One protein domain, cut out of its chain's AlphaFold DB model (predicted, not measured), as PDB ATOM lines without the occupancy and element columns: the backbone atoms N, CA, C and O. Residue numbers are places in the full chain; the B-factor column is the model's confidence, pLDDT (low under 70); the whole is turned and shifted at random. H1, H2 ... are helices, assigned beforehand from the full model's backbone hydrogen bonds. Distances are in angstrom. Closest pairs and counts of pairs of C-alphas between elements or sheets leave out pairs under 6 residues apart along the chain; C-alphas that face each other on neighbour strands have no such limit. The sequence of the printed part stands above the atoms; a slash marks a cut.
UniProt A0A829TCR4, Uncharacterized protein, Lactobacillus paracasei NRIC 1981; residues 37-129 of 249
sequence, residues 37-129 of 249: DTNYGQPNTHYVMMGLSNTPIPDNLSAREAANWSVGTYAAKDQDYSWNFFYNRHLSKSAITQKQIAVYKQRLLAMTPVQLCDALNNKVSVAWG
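AT A GLANCE: This is residues 37 to 129 of the 249 residues of an uncharacterized protein of Lactobacillus paracasei NRIC 1981 (UniProt A0A829TCR4). A helical hairpin of H3 and H4, meeting near its turn, has the short helix H1 packed on both of its arms, and the centres of the three make a triangle. At the far end of H4 the chain turns a corner into H5, which stands at a steep tilt to it, while the short H2 lies at one end of the long axis, joined to the rest through loops alone. The printed part has 93 residues with five named helices, in the order H1, H2, H3, H4, H5, and no named strand, and its class is all helix. The whole is only just compact, close to loose, with a radius of gyration of the C-alphas of 14.7 A, and its C-alphas span 47 by 22 by 22 A, a rod.

HOW THE PARTS SIT: Start from the longest helix, H4, residues 93 to 109. Look beside it for H1, residues 45 to 50: the two touch, with the closest C-alphas, those of Met 49 and Tyr 104, 4.7 A apart. They run the same way at a shallow tilt of 33 degrees, only just short of steep, and H4 touches H1 with residues 97 to 104 alone. Next find H3, residues 76 to 88, which forms a helical hairpin with H4: they touch, and run opposite ways at a shallow tilt of 25 degrees. Their closest C-alphas are those of Phe 85 and Ile 96, 6.6 A apart; H3 touches H4 with residues 82 to 86 alone, and H4 touches H3 with residues 96 to 100 alone. H3 also touches H1, with residues 78 to 82 alone; the closest C-alphas are those of Met 50 and Asp 78, 6.5 A apart, and the two run opposite ways at a shallow tilt of 28 degrees. The packing of these three helices is mostly aligned. Move outward to H5, residues 113 to 128, which is close to H4 but not clearly touching it. Their closest C-alphas, those of Leu 108 and Leu 116, are 7.6 A apart, and they run opposite ways at a steep tilt of 65 degrees. H2, residues 63 to 68, touches no helix and is apart from H1, H3, H4 and H5. Along the backbone, every O i to N i+4 pair is within hydrogen-bond range in H1, H2, H4 and H5, and 8 of 9 are in H3.

IN THESE COORDINATES: Find C-alpha 93 at (53.266, -54.905, 22.035); from there H4 runs 24.0 A to C-alpha 109 at (35.975, -49.839, 6.168). H5 begins at Pro 113 and runs 22.5 A to C-alpha 128 at (35.049, -28.666, 21.436). H3 covers 16.2 A from Ala 76 to Asn 88. The two short helices are H1, from Thr 45 to Met 50 over 8.4 A, and H2, from Ala 63 to Asn 68 over 8.9 A.

THE WHOLE: The two C-alphas farthest apart in the domain are those of Asp 37 and Ala 63, at 48.1 A, and the first and last printed C-alphas, those of Asp 37 and Gly 129, are 39.8 A apart. The printed part has no cut. The link from H1 to H2 is long, and its residues 51 to 62 hold no named element. The link from H2 to H3 is short, and those from H3 to H4 and from H4 to H5 are tight. The mean pLDDT of the printed part is 91.2; look at residues 37 to 41 for the low values, the five that are under 70.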
ATOM      1  N   ASP A  37      59.696 -54.765  32.263       65.44
ATOM      2  CA  ASP A  37      59.682 -55.221  30.872       65.44
ATOM      3  C   ASP A  37      59.667 -53.994  29.937       65.44
ATOM      4  O   ASP A  37      58.868 -53.075  30.108       65.44
ATOM      5  N   THR A  38      60.523 -53.942  28.917       59.50
ATOM      6  CA  THR A  38      60.497 -52.861  27.907       59.50
ATOM      7  C   THR A  38      59.243 -52.939  27.014       59.50
ATOM      8  O   THR A  38      58.807 -51.947  26.412       59.50
ATOM      9  N   ASN A  39      58.559 -54.087  27.007       61.78
ATOM     10  CA  ASN A  39      57.212 -54.265  26.468       61.78
ATOM     11  C   ASN A  39      56.097 -53.871  27.446       61.78
ATOM     12  O   ASN A  39      54.923 -54.005  27.101       61.78
ATOM     13  N   TYR A  40      56.415 -53.323  28.619       60.94
ATOM     14  CA  TYR A  40      55.411 -52.882  29.582       60.94
ATOM     15  C   TYR A  40      54.676 -51.627  29.082       60.94
ATOM     16  O   TYR A  40      55.289 -50.677  28.583       60.94
ATOM     17  N   GLY A  41      53.346 -51.641  29.167       66.19
ATOM     18  CA  GLY A  41      52.453 -50.573  28.707       66.19
ATOM     19  C   GLY A  41      51.727 -50.894  27.395       66.19
ATOM     20  O   GLY A  41      52.251 -51.569  26.510       66.19
ATOM     21  N   GLN A  42      50.499 -50.394  27.258       79.25
ATOM     22  CA  GLN A  42      49.718 -50.572  26.034       79.25
ATOM     23  C   GLN A  42      50.347 -49.790  24.872       79.25
ATOM     24  O   GLN A  42      50.810 -48.666  25.072       79.25
ATOM     25  N   PRO A  43      50.362 -50.341  23.646       89.12
ATOM     26  CA  PRO A  43      50.815 -49.575  22.497       89.12
ATOM     27  C   PRO A  43      49.850 -48.419  22.201       89.12
ATOM     28  O   PRO A  43      48.637 -48.547  22.359       89.12
ATOM     29  N   ASN A  44      50.387 -47.309  21.686       90.06
ATOM     30  CA  ASN A  44      49.625 -46.101  21.335       90.06
ATOM     31  C   ASN A  44      48.484 -46.354  20.334       90.06
ATOM     32  O   ASN A  44      47.524 -45.589  20.273       90.06
ATOM     33  N   THR A  45      48.550 -47.455  19.579       93.62
ATOM     34  CA  THR A  45      47.468 -47.916  18.701       93.62
ATOM     35  C   THR A  45      46.161 -48.204  19.438       93.62
ATOM     36  O   THR A  45      45.113 -48.216  18.800       93.62
ATOM     37  N   HIS A  46      46.199 -48.353  20.764       94.81
ATOM     38  CA  HIS A  46      45.020 -48.406  21.619       94.81
ATOM     39  C   HIS A  46      44.137 -47.166  21.442       94.81
ATOM     40  O   HIS A  46      42.949 -47.282  21.152       94.81
ATOM     41  N   TYR A  47      44.733 -45.978  21.537       94.44
ATOM     42  CA  TYR A  47      44.002 -44.723  21.417       94.44
ATOM     43  C   TYR A  47      43.556 -44.441  19.986       94.44
ATOM     44  O   TYR A  47      42.495 -43.868  19.780       94.44
ATOM     45  N   VAL A  48      44.328 -44.880  18.988       95.44
ATOM     46  CA  VAL A  48      43.918 -44.791  17.576       95.44
ATOM     47  C   VAL A  48      42.694 -45.672  17.321       95.44
ATOM     48  O   VAL A  48      41.718 -45.217  16.734       95.44
ATOM     49  N   MET A  49      42.703 -46.912  17.819       96.44
ATOM     50  CA  MET A  49      41.549 -47.812  17.758       96.44
ATOM     51  C   MET A  49      40.327 -47.203  18.452       96.44
ATOM     52  O   MET A  49      39.239 -47.199  17.868       96.44
ATOM     53  N   MET A  50      40.517 -46.649  19.655       95.94
ATOM     54  CA  MET A  50      39.457 -45.937  20.370       95.94
ATOM     55  C   MET A  50      38.998 -44.674  19.648       95.94
ATOM     56  O   MET A  50      37.854 -44.273  19.795       95.94
ATOM     57  N   GLY A  51      39.836 -44.069  18.808       95.25
ATOM     58  CA  GLY A  51      39.475 -42.909  18.004       95.25
ATOM     59  C   GLY A  51      38.282 -43.139  17.074       95.25
ATOM     60  O   GLY A  51      37.647 -42.161  16.687       95.25
ATOM     61  N   LEU A  52      37.942 -44.391  16.755       96.31
ATOM     62  CA  LEU A  52      36.735 -44.769  16.007       96.31
ATOM     63  C   LEU A  52      35.759 -45.616  16.843       96.31
ATOM     64  O   LEU A  52      34.936 -46.340  16.293       96.31
ATOM     65  N   SER A  53      35.828 -45.591  18.175       96.00
ATOM     66  CA  SER A  53      34.784 -46.220  18.995       96.00
ATOM     67  C   SER A  53      33.414 -45.623  18.666       96.00
ATOM     68  O   SER A  53      33.305 -44.431  18.374       96.00
ATOM     69  N   ASN A  54      32.367 -46.447  18.758       95.19
ATOM     70  CA  ASN A  54      30.980 -46.061  18.470       95.19
ATOM     71  C   ASN A  54      30.746 -45.602  17.016       95.19
ATOM     72  O   ASN A  54      29.916 -44.731  16.764       95.19
ATOM     73  N   THR A  55      31.471 -46.188  16.058       95.50
ATOM     74  CA  THR A  55      31.199 -46.039  14.619       95.50
ATOM     75  C   THR A  55      30.776 -47.369  13.979       95.50
ATOM     76  O   THR A  55      31.305 -48.409  14.393       95.50
ATOM     77  N   PRO A  56      29.940 -47.357  12.921       94.81
ATOM     78  CA  PRO A  56      29.226 -46.193  12.377       94.81
ATOM     79  C   PRO A  56      28.197 -45.633  13.371       94.81
ATOM     80  O   PRO A  56      27.775 -46.332  14.292       94.81
ATOM     81  N   ILE A  57      27.827 -44.363  13.200       94.62
ATOM     82  CA  ILE A  57      26.701 -43.772  13.936       94.62
ATOM     83  C   ILE A  57      25.415 -44.412  13.379       94.62
ATOM     84  O   ILE A  57      25.256 -44.417  12.160       94.62
ATOM     85  N   PRO A  58      24.526 -44.986  14.212       93.81
ATOM     86  CA  PRO A  58      23.282 -45.577  13.725       93.81
ATOM     87  C   PRO A  58      22.346 -44.532  13.102       93.81
ATOM     88  O   PRO A  58      22.161 -43.450  13.657       93.81
ATOM     89  N   ASP A  59      21.700 -44.877  11.986       89.44
ATOM     90  CA  ASP A  59      20.807 -43.957  11.260       89.44
ATOM     91  C   ASP A  59      19.440 -43.767  11.953       89.44
ATOM     92  O   ASP A  59      18.705 -42.825  11.663       89.44
ATOM     93  N   ASN A  60      19.076 -44.665  12.872       92.38
ATOM     94  CA  ASN A  60      17.759 -44.742  13.510       92.38
ATOM     95  C   ASN A  60      17.744 -44.277  14.977       92.38
ATOM     96  O   ASN A  60      16.877 -44.694  15.746       92.38
ATOM     97  N   LEU A  61      18.695 -43.431  15.377       92.44
ATOM     98  CA  LEU A  61      18.722 -42.858  16.722       92.44
ATOM     99  C   LEU A  61      17.548 -41.891  16.924       92.44
ATOM    100  O   LEU A  61      17.283 -41.021  16.092       92.44
ATOM    101  N   SER A  62      16.881 -41.975  18.074       94.44
ATOM    102  CA  SER A  62      15.995 -40.900  18.523       94.44
ATOM    103  C   SER A  62      16.788 -39.606  18.743       94.44
ATOM    104  O   SER A  62      17.997 -39.628  18.982       94.44
ATOM    105  N   ALA A  63      16.109 -38.453  18.751       89.25
ATOM    106  CA  ALA A  63      16.762 -37.159  18.981       89.25
ATOM    107  C   ALA A  63      17.594 -37.127  20.279       89.25
ATOM    108  O   ALA A  63      18.676 -36.541  20.325       89.25
ATOM    109  N   ARG A  64      17.115 -37.800  21.334       91.00
ATOM    110  CA  ARG A  64      17.832 -37.903  22.610       91.00
ATOM    111  C   ARG A  64      19.072 -38.787  22.504       91.00
ATOM    112  O   ARG A  64      20.087 -38.466  23.116       91.00
ATOM    113  N   GLU A  65      19.004 -39.895  21.777       91.94
ATOM    114  CA  GLU A  65      20.158 -40.779  21.592       91.94
ATOM    115  C   GLU A  65      21.216 -40.117  20.712       91.94
ATOM    116  O   GLU A  65      22.388 -40.126  21.076       91.94
ATOM    117  N   ALA A  66      20.800 -39.453  19.632       88.25
ATOM    118  CA  ALA A  66      21.688 -38.680  18.771       88.25
ATOM    119  C   ALA A  66      22.432 -37.585  19.554       88.25
ATOM    120  O   ALA A  66      23.643 -37.440  19.404       88.25
ATOM    121  N   ALA A  67      21.742 -36.876  20.456       84.25
ATOM    122  CA  ALA A  67      22.348 -35.842  21.300       84.25
ATOM    123  C   ALA A  67      23.383 -36.380  22.307       84.25
ATOM    124  O   ALA A  67      24.254 -35.633  22.745       84.25
ATOM    125  N   ASN A  68      23.293 -37.658  22.685       87.50
ATOM    126  CA  ASN A  68      24.219 -38.293  23.626       87.50
ATOM    127  C   ASN A  68      25.259 -39.189  22.932       87.50
ATOM    128  O   ASN A  68      26.173 -39.696  23.588       87.50
ATOM    129  N   TRP A  69      25.144 -39.397  21.617       92.00
ATOM    130  CA  TRP A  69      26.069 -40.239  20.873       92.00
ATOM    131  C   TRP A  69      27.431 -39.563  20.755       92.00
ATOM    132  O   TRP A  69      27.554 -38.441  20.266       92.00
ATOM    133  N   SER A  70      28.471 -40.268  21.193       92.75
ATOM    134  CA  SER A  70      29.840 -39.761  21.193       92.75
ATOM    135  C   SER A  70      30.774 -40.750  20.515       92.75
ATOM    136  O   SER A  70      31.043 -41.838  21.032       92.75
ATOM    137  N   VAL A  71      31.303 -40.350  19.369       94.88
ATOM    138  CA  VAL A  71      32.306 -41.088  18.609       94.88
ATOM    139  C   VAL A  71      33.680 -40.852  19.212       94.88
ATOM    140  O   VAL A  71      34.023 -39.742  19.609       94.88
ATOM    141  N   GLY A  72      34.487 -41.905  19.253       93.38
ATOM    142  CA  GLY A  72      35.903 -41.803  19.574       93.38
ATOM    143  C   GLY A  72      36.222 -41.597  21.057       93.38
ATOM    144  O   GLY A  72      37.379 -41.370  21.392       93.38
ATOM    145  N   THR A  73      35.217 -41.578  21.933       91.56
ATOM    146  CA  THR A  73      35.404 -41.404  23.382       91.56
ATOM    147  C   THR A  73      35.834 -42.703  24.048       91.56
ATOM    148  O   THR A  73      35.662 -43.779  23.477       91.56
ATOM    149  N   TYR A  74      36.354 -42.606  25.277       90.44
ATOM    150  CA  TYR A  74      36.609 -43.765  26.128       90.44
ATOM    151  C   TYR A  74      35.459 -44.781  26.070       90.44
ATOM    152  O   TYR A  74      34.326 -44.491  26.465       90.44
ATOM    153  N   ALA A  75      35.788 -45.994  25.633       92.38
ATOM    154  CA  ALA A  75      34.873 -47.119  25.586       92.38
ATOM    155  C   ALA A  75      35.449 -48.270  26.412       92.38
ATOM    156  O   ALA A  75      36.485 -48.835  26.062       92.38
ATOM    157  N   ALA A  76      34.747 -48.663  27.480       93.19
ATOM    158  CA  ALA A  76      35.187 -49.745  28.363       93.19
ATOM    159  C   ALA A  76      35.480 -51.043  27.589       93.19
ATOM    160  O   ALA A  76      36.503 -51.670  27.813       93.19
ATOM    161  N   LYS A  77      34.666 -51.373  26.576       94.44
ATOM    162  CA  LYS A  77      34.886 -52.545  25.711       94.44
ATOM    163  C   LYS A  77      36.239 -52.523  24.989       94.44
ATOM    164  O   LYS A  77      36.867 -53.565  24.837       94.44
ATOM    165  N   ASP A  78      36.698 -51.351  24.554       95.06
ATOM    166  CA  ASP A  78      37.973 -51.190  23.845       95.06
ATOM    167  C   ASP A  78      39.169 -51.200  24.805       95.06
ATOM    168  O   ASP A  78      40.252 -51.709  24.470       95.06
ATOM    169  N   GLN A  79      38.950 -50.684  26.017       93.88
ATOM    170  CA  GLN A  79      39.874 -50.815  27.135       93.88
ATOM    171  C   GLN A  79      40.053 -52.285  27.513       93.88
ATOM    172  O   GLN A  79      41.180 -52.778  27.488       93.88
ATOM    173  N   ASP A  80      38.955 -52.997  27.758       94.81
ATOM    174  CA  ASP A  80      38.922 -54.410  28.131       94.81
ATOM    175  C   ASP A  80      39.516 -55.294  27.036       94.81
ATOM    176  O   ASP A  80      40.298 -56.197  27.327       94.81
ATOM    177  N   TYR A  81      39.227 -54.997  25.764       94.31
ATOM    178  CA  TYR A  81      39.855 -55.659  24.619       94.31
ATOM    179  C   TYR A  81      41.381 -55.566  24.702       94.31
ATOM    180  O   TYR A  81      42.089 -56.570  24.608       94.31
ATOM    181  N   SER A  82      41.899 -54.360  24.926       92.50
ATOM    182  CA  SER A  82      43.342 -54.116  24.978       92.50
ATOM    183  C   SER A  82      43.974 -54.668  26.263       92.50
ATOM    184  O   SER A  82      45.100 -55.164  26.230       92.50
ATOM    185  N   TRP A  83      43.263 -54.616  27.390       91.81
ATOM    186  CA  TRP A  83      43.686 -55.179  28.674       91.81
ATOM    187  C   TRP A  83      43.698 -56.698  28.672       91.81
ATOM    188  O   TRP A  83      44.633 -57.277  29.208       91.81
ATOM    189  N   ASN A  84      42.747 -57.356  28.015       92.50
ATOM    190  CA  ASN A  84      42.749 -58.809  27.908       92.50
ATOM    191  C   ASN A  84      44.027 -59.314  27.223       92.50
ATOM    192  O   ASN A  84      44.676 -60.232  27.724       92.50
ATOM    193  N   PHE A  85      44.436 -58.688  26.114       90.81
ATOM    194  CA  PHE A  85      45.668 -59.091  25.434       90.81
ATOM    195  C   PHE A  85      46.931 -58.793  26.239       90.81
ATOM    196  O   PHE A  85      47.890 -59.559  26.153       90.81
ATOM    197  N   PHE A  86      46.926 -57.697  26.994       87.44
ATOM    198  CA  PHE A  86      48.075 -57.262  27.778       87.44
ATOM    199  C   PHE A  86      48.202 -58.024  29.107       87.44
ATOM    200  O   PHE A  86      49.202 -58.698  29.329       87.44
ATOM    201  N   TYR A  87      47.186 -57.958  29.969       86.50
ATOM    202  CA  TYR A  87      47.221 -58.503  31.328       86.50
ATOM    203  C   TYR A  87      46.920 -59.996  31.406       86.50
ATOM    204  O   TYR A  87      47.528 -60.672  32.221       86.50
ATOM    205  N   ASN A  88      46.001 -60.513  30.586       88.38
ATOM    206  CA  ASN A  88      45.574 -61.913  30.717       88.38
ATOM    207  C   ASN A  88      46.331 -62.835  29.760       88.38
ATOM    208  O   ASN A  88      46.607 -63.986  30.081       88.38
ATOM    209  N   ARG A  89      46.629 -62.349  28.550       88.88
ATOM    210  CA  ARG A  89      47.276 -63.146  27.497       88.88
ATOM    211  C   ARG A  89      48.761 -62.854  27.318       88.88
ATOM    212  O   ARG A  89      49.389 -63.555  26.529       88.88
ATOM    213  N   HIS A  90      49.285 -61.827  27.989       86.88
ATOM    214  CA  HIS A  90      50.697 -61.435  27.956       86.88
ATOM    215  C   HIS A  90      51.290 -61.379  26.537       86.88
ATOM    216  O   HIS A  90      52.402 -61.840  26.283       86.88
ATOM    217  N   LEU A  91      50.526 -60.847  25.575       88.44
ATOM    218  CA  LEU A  91      51.007 -60.708  24.204       88.44
ATOM    219  C   LEU A  91      52.042 -59.584  24.095       88.44
ATOM    220  O   LEU A  91      51.970 -58.577  24.797       88.44
ATOM    221  N   SER A  92      52.956 -59.709  23.131       87.50
ATOM    222  CA  SER A  92      53.901 -58.636  22.814       87.50
ATOM    223  C   SER A  92      53.186 -57.375  22.310       87.50
ATOM    224  O   SER A  92      52.147 -57.457  21.644       87.50
ATOM    225  N   LYS A  93      53.784 -56.194  22.540       86.94
ATOM    226  CA  LYS A  93      53.266 -54.905  22.035       86.94
ATOM    227  C   LYS A  93      52.963 -54.949  20.534       86.94
ATOM    228  O   LYS A  93      51.904 -54.495  20.120       86.94
ATOM    229  N   SER A  94      53.841 -55.558  19.733       88.19
ATOM    230  CA  SER A  94      53.644 -55.708  18.282       88.19
ATOM    231  C   SER A  94      52.397 -56.532  17.939       88.19
ATOM    232  O   SER A  94      51.613 -56.142  17.073       88.19
ATOM    233  N   ALA A  95      52.174 -57.651  18.635       91.25
ATOM    234  CA  ALA A  95      50.994 -58.483  18.415       91.25
ATOM    235  C   ALA A  95      49.701 -57.750  18.813       91.25
ATOM    236  O   ALA A  95      48.696 -57.830  18.102       91.25
ATOM    237  N   ILE A  96      49.729 -56.993  19.913       92.50
ATOM    238  CA  ILE A  96      48.606 -56.148  20.347       92.50
ATOM    239  C   ILE A  96      48.336 -55.045  19.316       92.50
ATOM    240  O   ILE A  96      47.189 -54.842  18.918       92.50
ATOM    241  N   THR A  97      49.384 -54.383  18.822       93.94
ATOM    242  CA  THR A  97      49.294 -53.346  17.787       93.94
ATOM    243  C   THR A  97      48.606 -53.853  16.527       93.94
ATOM    244  O   THR A  97      47.678 -53.208  16.042       93.94
ATOM    245  N   GLN A  98      48.992 -55.023  16.017       95.81
ATOM    246  CA  GLN A  98      48.355 -55.596  14.828       95.81
ATOM    247  C   GLN A  98      46.858 -55.849  15.043       95.81
ATOM    248  O   GLN A  98      46.048 -55.537  14.170       95.81
ATOM    249  N   LYS A  99      46.479 -56.353  16.222       96.12
ATOM    250  CA  LYS A  99      45.076 -56.599  16.582       96.12
ATOM    251  C   LYS A  99      44.264 -55.305  16.673       96.12
ATOM    252  O   LYS A  99      43.187 -55.221  16.092       96.12
ATOM    253  N   GLN A 100      44.797 -54.276  17.325       96.94
ATOM    254  CA  GLN A 100      44.137 -52.970  17.440       96.94
ATOM    255  C   GLN A 100      44.001 -52.263  16.084       96.94
ATOM    256  O   GLN A 100      42.948 -51.702  15.782       96.94
ATOM    257  N   ILE A 101      45.032 -52.334  15.233       97.00
ATOM    258  CA  ILE A 101      44.973 -51.806  13.863       97.00
ATOM    259  C   ILE A 101      43.904 -52.537  13.048       97.00
ATOM    260  O   ILE A 101      43.204 -51.897  12.266       97.00
ATOM    261  N   ALA A 102      43.753 -53.854  13.217       97.81
ATOM    262  CA  ALA A 102      42.710 -54.607  12.526       97.81
ATOM    263  C   ALA A 102      41.306 -54.112  12.911       97.81
ATOM    264  O   ALA A 102      40.495 -53.867  12.022       97.81
ATOM    265  N   VAL A 103      41.050 -53.871  14.203       97.38
ATOM    266  CA  VAL A 103      39.780 -53.294  14.682       97.38
ATOM    267  C   VAL A 103      39.557 -51.888  14.119       97.38
ATOM    268  O   VAL A 103      38.475 -51.588  13.619       97.38
ATOM    269  N   TYR A 104      40.582 -51.033  14.149       96.81
ATOM    270  CA  TYR A 104      40.506 -49.690  13.569       96.81
ATOM    271  C   TYR A 104      40.147 -49.735  12.077       96.81
ATOM    272  O   TYR A 104      39.215 -49.064  11.639       96.81
ATOM    273  N   LYS A 105      40.849 -50.569  11.300       97.31
ATOM    274  CA  LYS A 105      40.594 -50.745   9.865       97.31
ATOM    275  C   LYS A 105      39.195 -51.286   9.606       97.31
ATOM    276  O   LYS A 105      38.530 -50.795   8.706       97.31
ATOM    277  N   GLN A 106      38.743 -52.260  10.393       97.75
ATOM    278  CA  GLN A 106      37.395 -52.808  10.277       97.75
ATOM    279  C   GLN A 106      36.336 -51.713  10.451       97.75
ATOM    280  O   GLN A 106      35.428 -51.617   9.634       97.75
ATOM    281  N   ARG A 107      36.471 -50.865  11.477       97.06
ATOM    282  CA  ARG A 107      35.556 -49.737  11.726       97.06
ATOM    283  C   ARG A 107      35.583 -48.722  10.593       97.06
ATOM    284  O   ARG A 107      34.532 -48.295  10.133       97.06
ATOM    285  N   LEU A 108      36.779 -48.378  10.118       96.38
ATOM    286  CA  LEU A 108      36.959 -47.436   9.018       96.38
ATOM    287  C   LEU A 108      36.315 -47.939   7.718       96.38
ATOM    288  O   LEU A 108      35.633 -47.179   7.044       96.38
ATOM    289  N   LEU A 109      36.511 -49.218   7.385       96.88
ATOM    290  CA  LEU A 109      35.975 -49.839   6.168       96.88
ATOM    291  C   LEU A 109      34.471 -50.135   6.248       96.88
ATOM    292  O   LEU A 109      33.839 -50.323   5.214       96.88
ATOM    293  N   ALA A 110      33.900 -50.185   7.453       96.62
ATOM    294  CA  ALA A 110      32.464 -50.361   7.656       96.62
ATOM    295  C   ALA A 110      31.655 -49.071   7.426       96.62
ATOM    296  O   ALA A 110      30.428 -49.128   7.413       96.62
ATOM    297  N   MET A 111      32.317 -47.921   7.272       97.56
ATOM    298  CA  MET A 111      31.676 -46.627   7.054       97.56
ATOM    299  C   MET A 111      31.715 -46.219   5.583       97.56
ATOM    300  O   MET A 111      32.722 -46.385   4.893       97.56
ATOM    301  N   THR A 112      30.641 -45.584   5.121       96.88
ATOM    302  CA  THR A 112      30.672 -44.794   3.885       96.88
ATOM    303  C   THR A 112      31.456 -43.486   4.090       96.88
ATOM    304  O   THR A 112      31.646 -43.052   5.229       96.88
ATOM    305  N   PRO A 113      31.883 -42.793   3.015       96.31
ATOM    306  CA  PRO A 113      32.535 -41.487   3.142       96.31
ATOM    307  C   PRO A 113      31.696 -40.444   3.895       96.31
ATOM    308  O   PRO A 113      32.248 -39.644   4.643       96.31
ATOM    309  N   VAL A 114      30.367 -40.478   3.738       96.31
ATOM    310  CA  VAL A 114      29.446 -39.582   4.456       96.31
ATOM    311  C   VAL A 114      29.446 -39.908   5.948       96.31
ATOM    312  O   VAL A 114      29.711 -39.028   6.760       96.31
ATOM    313  N   GLN A 115      29.293 -41.186   6.306       96.44
ATOM    314  CA  GLN A 115      29.343 -41.631   7.704       96.44
ATOM    315  C   GLN A 115      30.695 -41.338   8.365       96.44
ATOM    316  O   GLN A 115      30.748 -41.036   9.556       96.44
ATOM    317  N   LEU A 116      31.793 -41.392   7.606       96.25
ATOM    318  CA  LEU A 116      33.102 -40.981   8.100       96.25
ATOM    319  C   LEU A 116      33.138 -39.476   8.396       96.25
ATOM    320  O   LEU A 116      33.623 -39.084   9.455       96.25
ATOM    321  N   CYS A 117      32.612 -38.631   7.508       95.69
ATOM    322  CA  CYS A 117      32.494 -37.193   7.765       95.69
ATOM    323  C   CYS A 117      31.636 -36.908   9.006       95.69
ATOM    324  O   CYS A 117      32.045 -36.106   9.846       95.69
ATOM    325  N   ASP A 118      30.511 -37.604   9.167       94.88
ATOM    326  CA  ASP A 118      29.642 -37.470  10.340       94.88
ATOM    327  C   ASP A 118      30.356 -37.903  11.623       94.88
ATOM    328  O   ASP A 118      30.299 -37.205  12.639       94.88
ATOM    329  N   ALA A 119      31.109 -39.004  11.572       95.56
ATOM    330  CA  ALA A 119      31.936 -39.468  12.677       95.56
ATOM    331  C   ALA A 119      33.008 -38.435  13.057       95.56
ATOM    332  O   ALA A 119      33.162 -38.110  14.235       95.56
ATOM    333  N   LEU A 120      33.724 -37.871  12.080       94.88
ATOM    334  CA  LEU A 120      34.733 -36.835  12.318       94.88
ATOM    335  C   LEU A 120      34.107 -35.552  12.884       94.88
ATOM    336  O   LEU A 120      34.657 -34.967  13.818       94.88
ATOM    337  N   ASN A 121      32.942 -35.140  12.381       93.50
ATOM    338  CA  ASN A 121      32.215 -33.986  12.901       93.50
ATOM    339  C   ASN A 121      31.730 -34.221  14.339       93.50
ATOM    340  O   ASN A 121      31.881 -33.350  15.196       93.50
ATOM    341  N   ASN A 122      31.224 -35.419  14.643       93.56
ATOM    342  CA  ASN A 122      30.853 -35.797  16.004       93.56
ATOM    343  C   ASN A 122      32.071 -35.745  16.942       93.56
ATOM    344  O   ASN A 122      31.978 -35.169  18.022       93.56
ATOM    345  N   LYS A 123      33.249 -36.214  16.507       93.44
ATOM    346  CA  LYS A 123      34.490 -36.068  17.292       93.44
ATOM    347  C   LYS A 123      34.837 -34.611  17.567       93.44
ATOM    348  O   LYS A 123      35.173 -34.269  18.698       93.44
ATOM    349  N   VAL A 124      34.748 -33.740  16.565       90.31
ATOM    350  CA  VAL A 124      34.961 -32.297  16.754       90.31
ATOM    351  C   VAL A 124      33.951 -31.752  17.772       90.31
ATOM    352  O   VAL A 124      34.349 -31.096  18.732       90.31
ATOM    353  N   SER A 125      32.669 -32.092  17.647       89.44
ATOM    354  CA  SER A 125      31.638 -31.687  18.610       89.44
ATOM    355  C   SER A 125      31.955 -32.153  20.036       89.44
ATOM    356  O   SER A 125      31.885 -31.360  20.970       89.44
ATOM    357  N   VAL A 126      32.409 -33.392  20.220       88.81
ATOM    358  CA  VAL A 126      32.796 -33.905  21.540       88.81
ATOM    359  C   VAL A 126      34.017 -33.169  22.095       88.81
ATOM    360  O   VAL A 126      34.013 -32.795  23.264       88.81
ATOM    361  N   ALA A 127      35.065 -32.952  21.297       88.62
ATOM    362  CA  ALA A 127      36.280 -32.272  21.754       88.62
ATOM    363  C   ALA A 127      36.018 -30.816  22.169       88.62
ATOM    364  O   ALA A 127      36.607 -30.335  23.136       88.62
ATOM    365  N   TRP A 128      35.158 -30.126  21.420       85.19
ATOM    366  CA  TRP A 128      35.049 -28.666  21.436       85.19
ATOM    367  C   TRP A 128      33.707 -28.139  21.960       85.19
ATOM    368  O   TRP A 128      33.578 -26.938  22.188       85.19
ATOM    369  N   GLY A 129      32.709 -29.007  22.139       80.62
ATOM    370  CA  GLY A 129      31.327 -28.630  22.459       80.62
ATOM    371  C   GLY A 129      31.029 -28.460  23.946       80.62
ATOM    372  O   GLY A 129      30.030 -27.842  24.301       80.62
TER     373      GLY A 129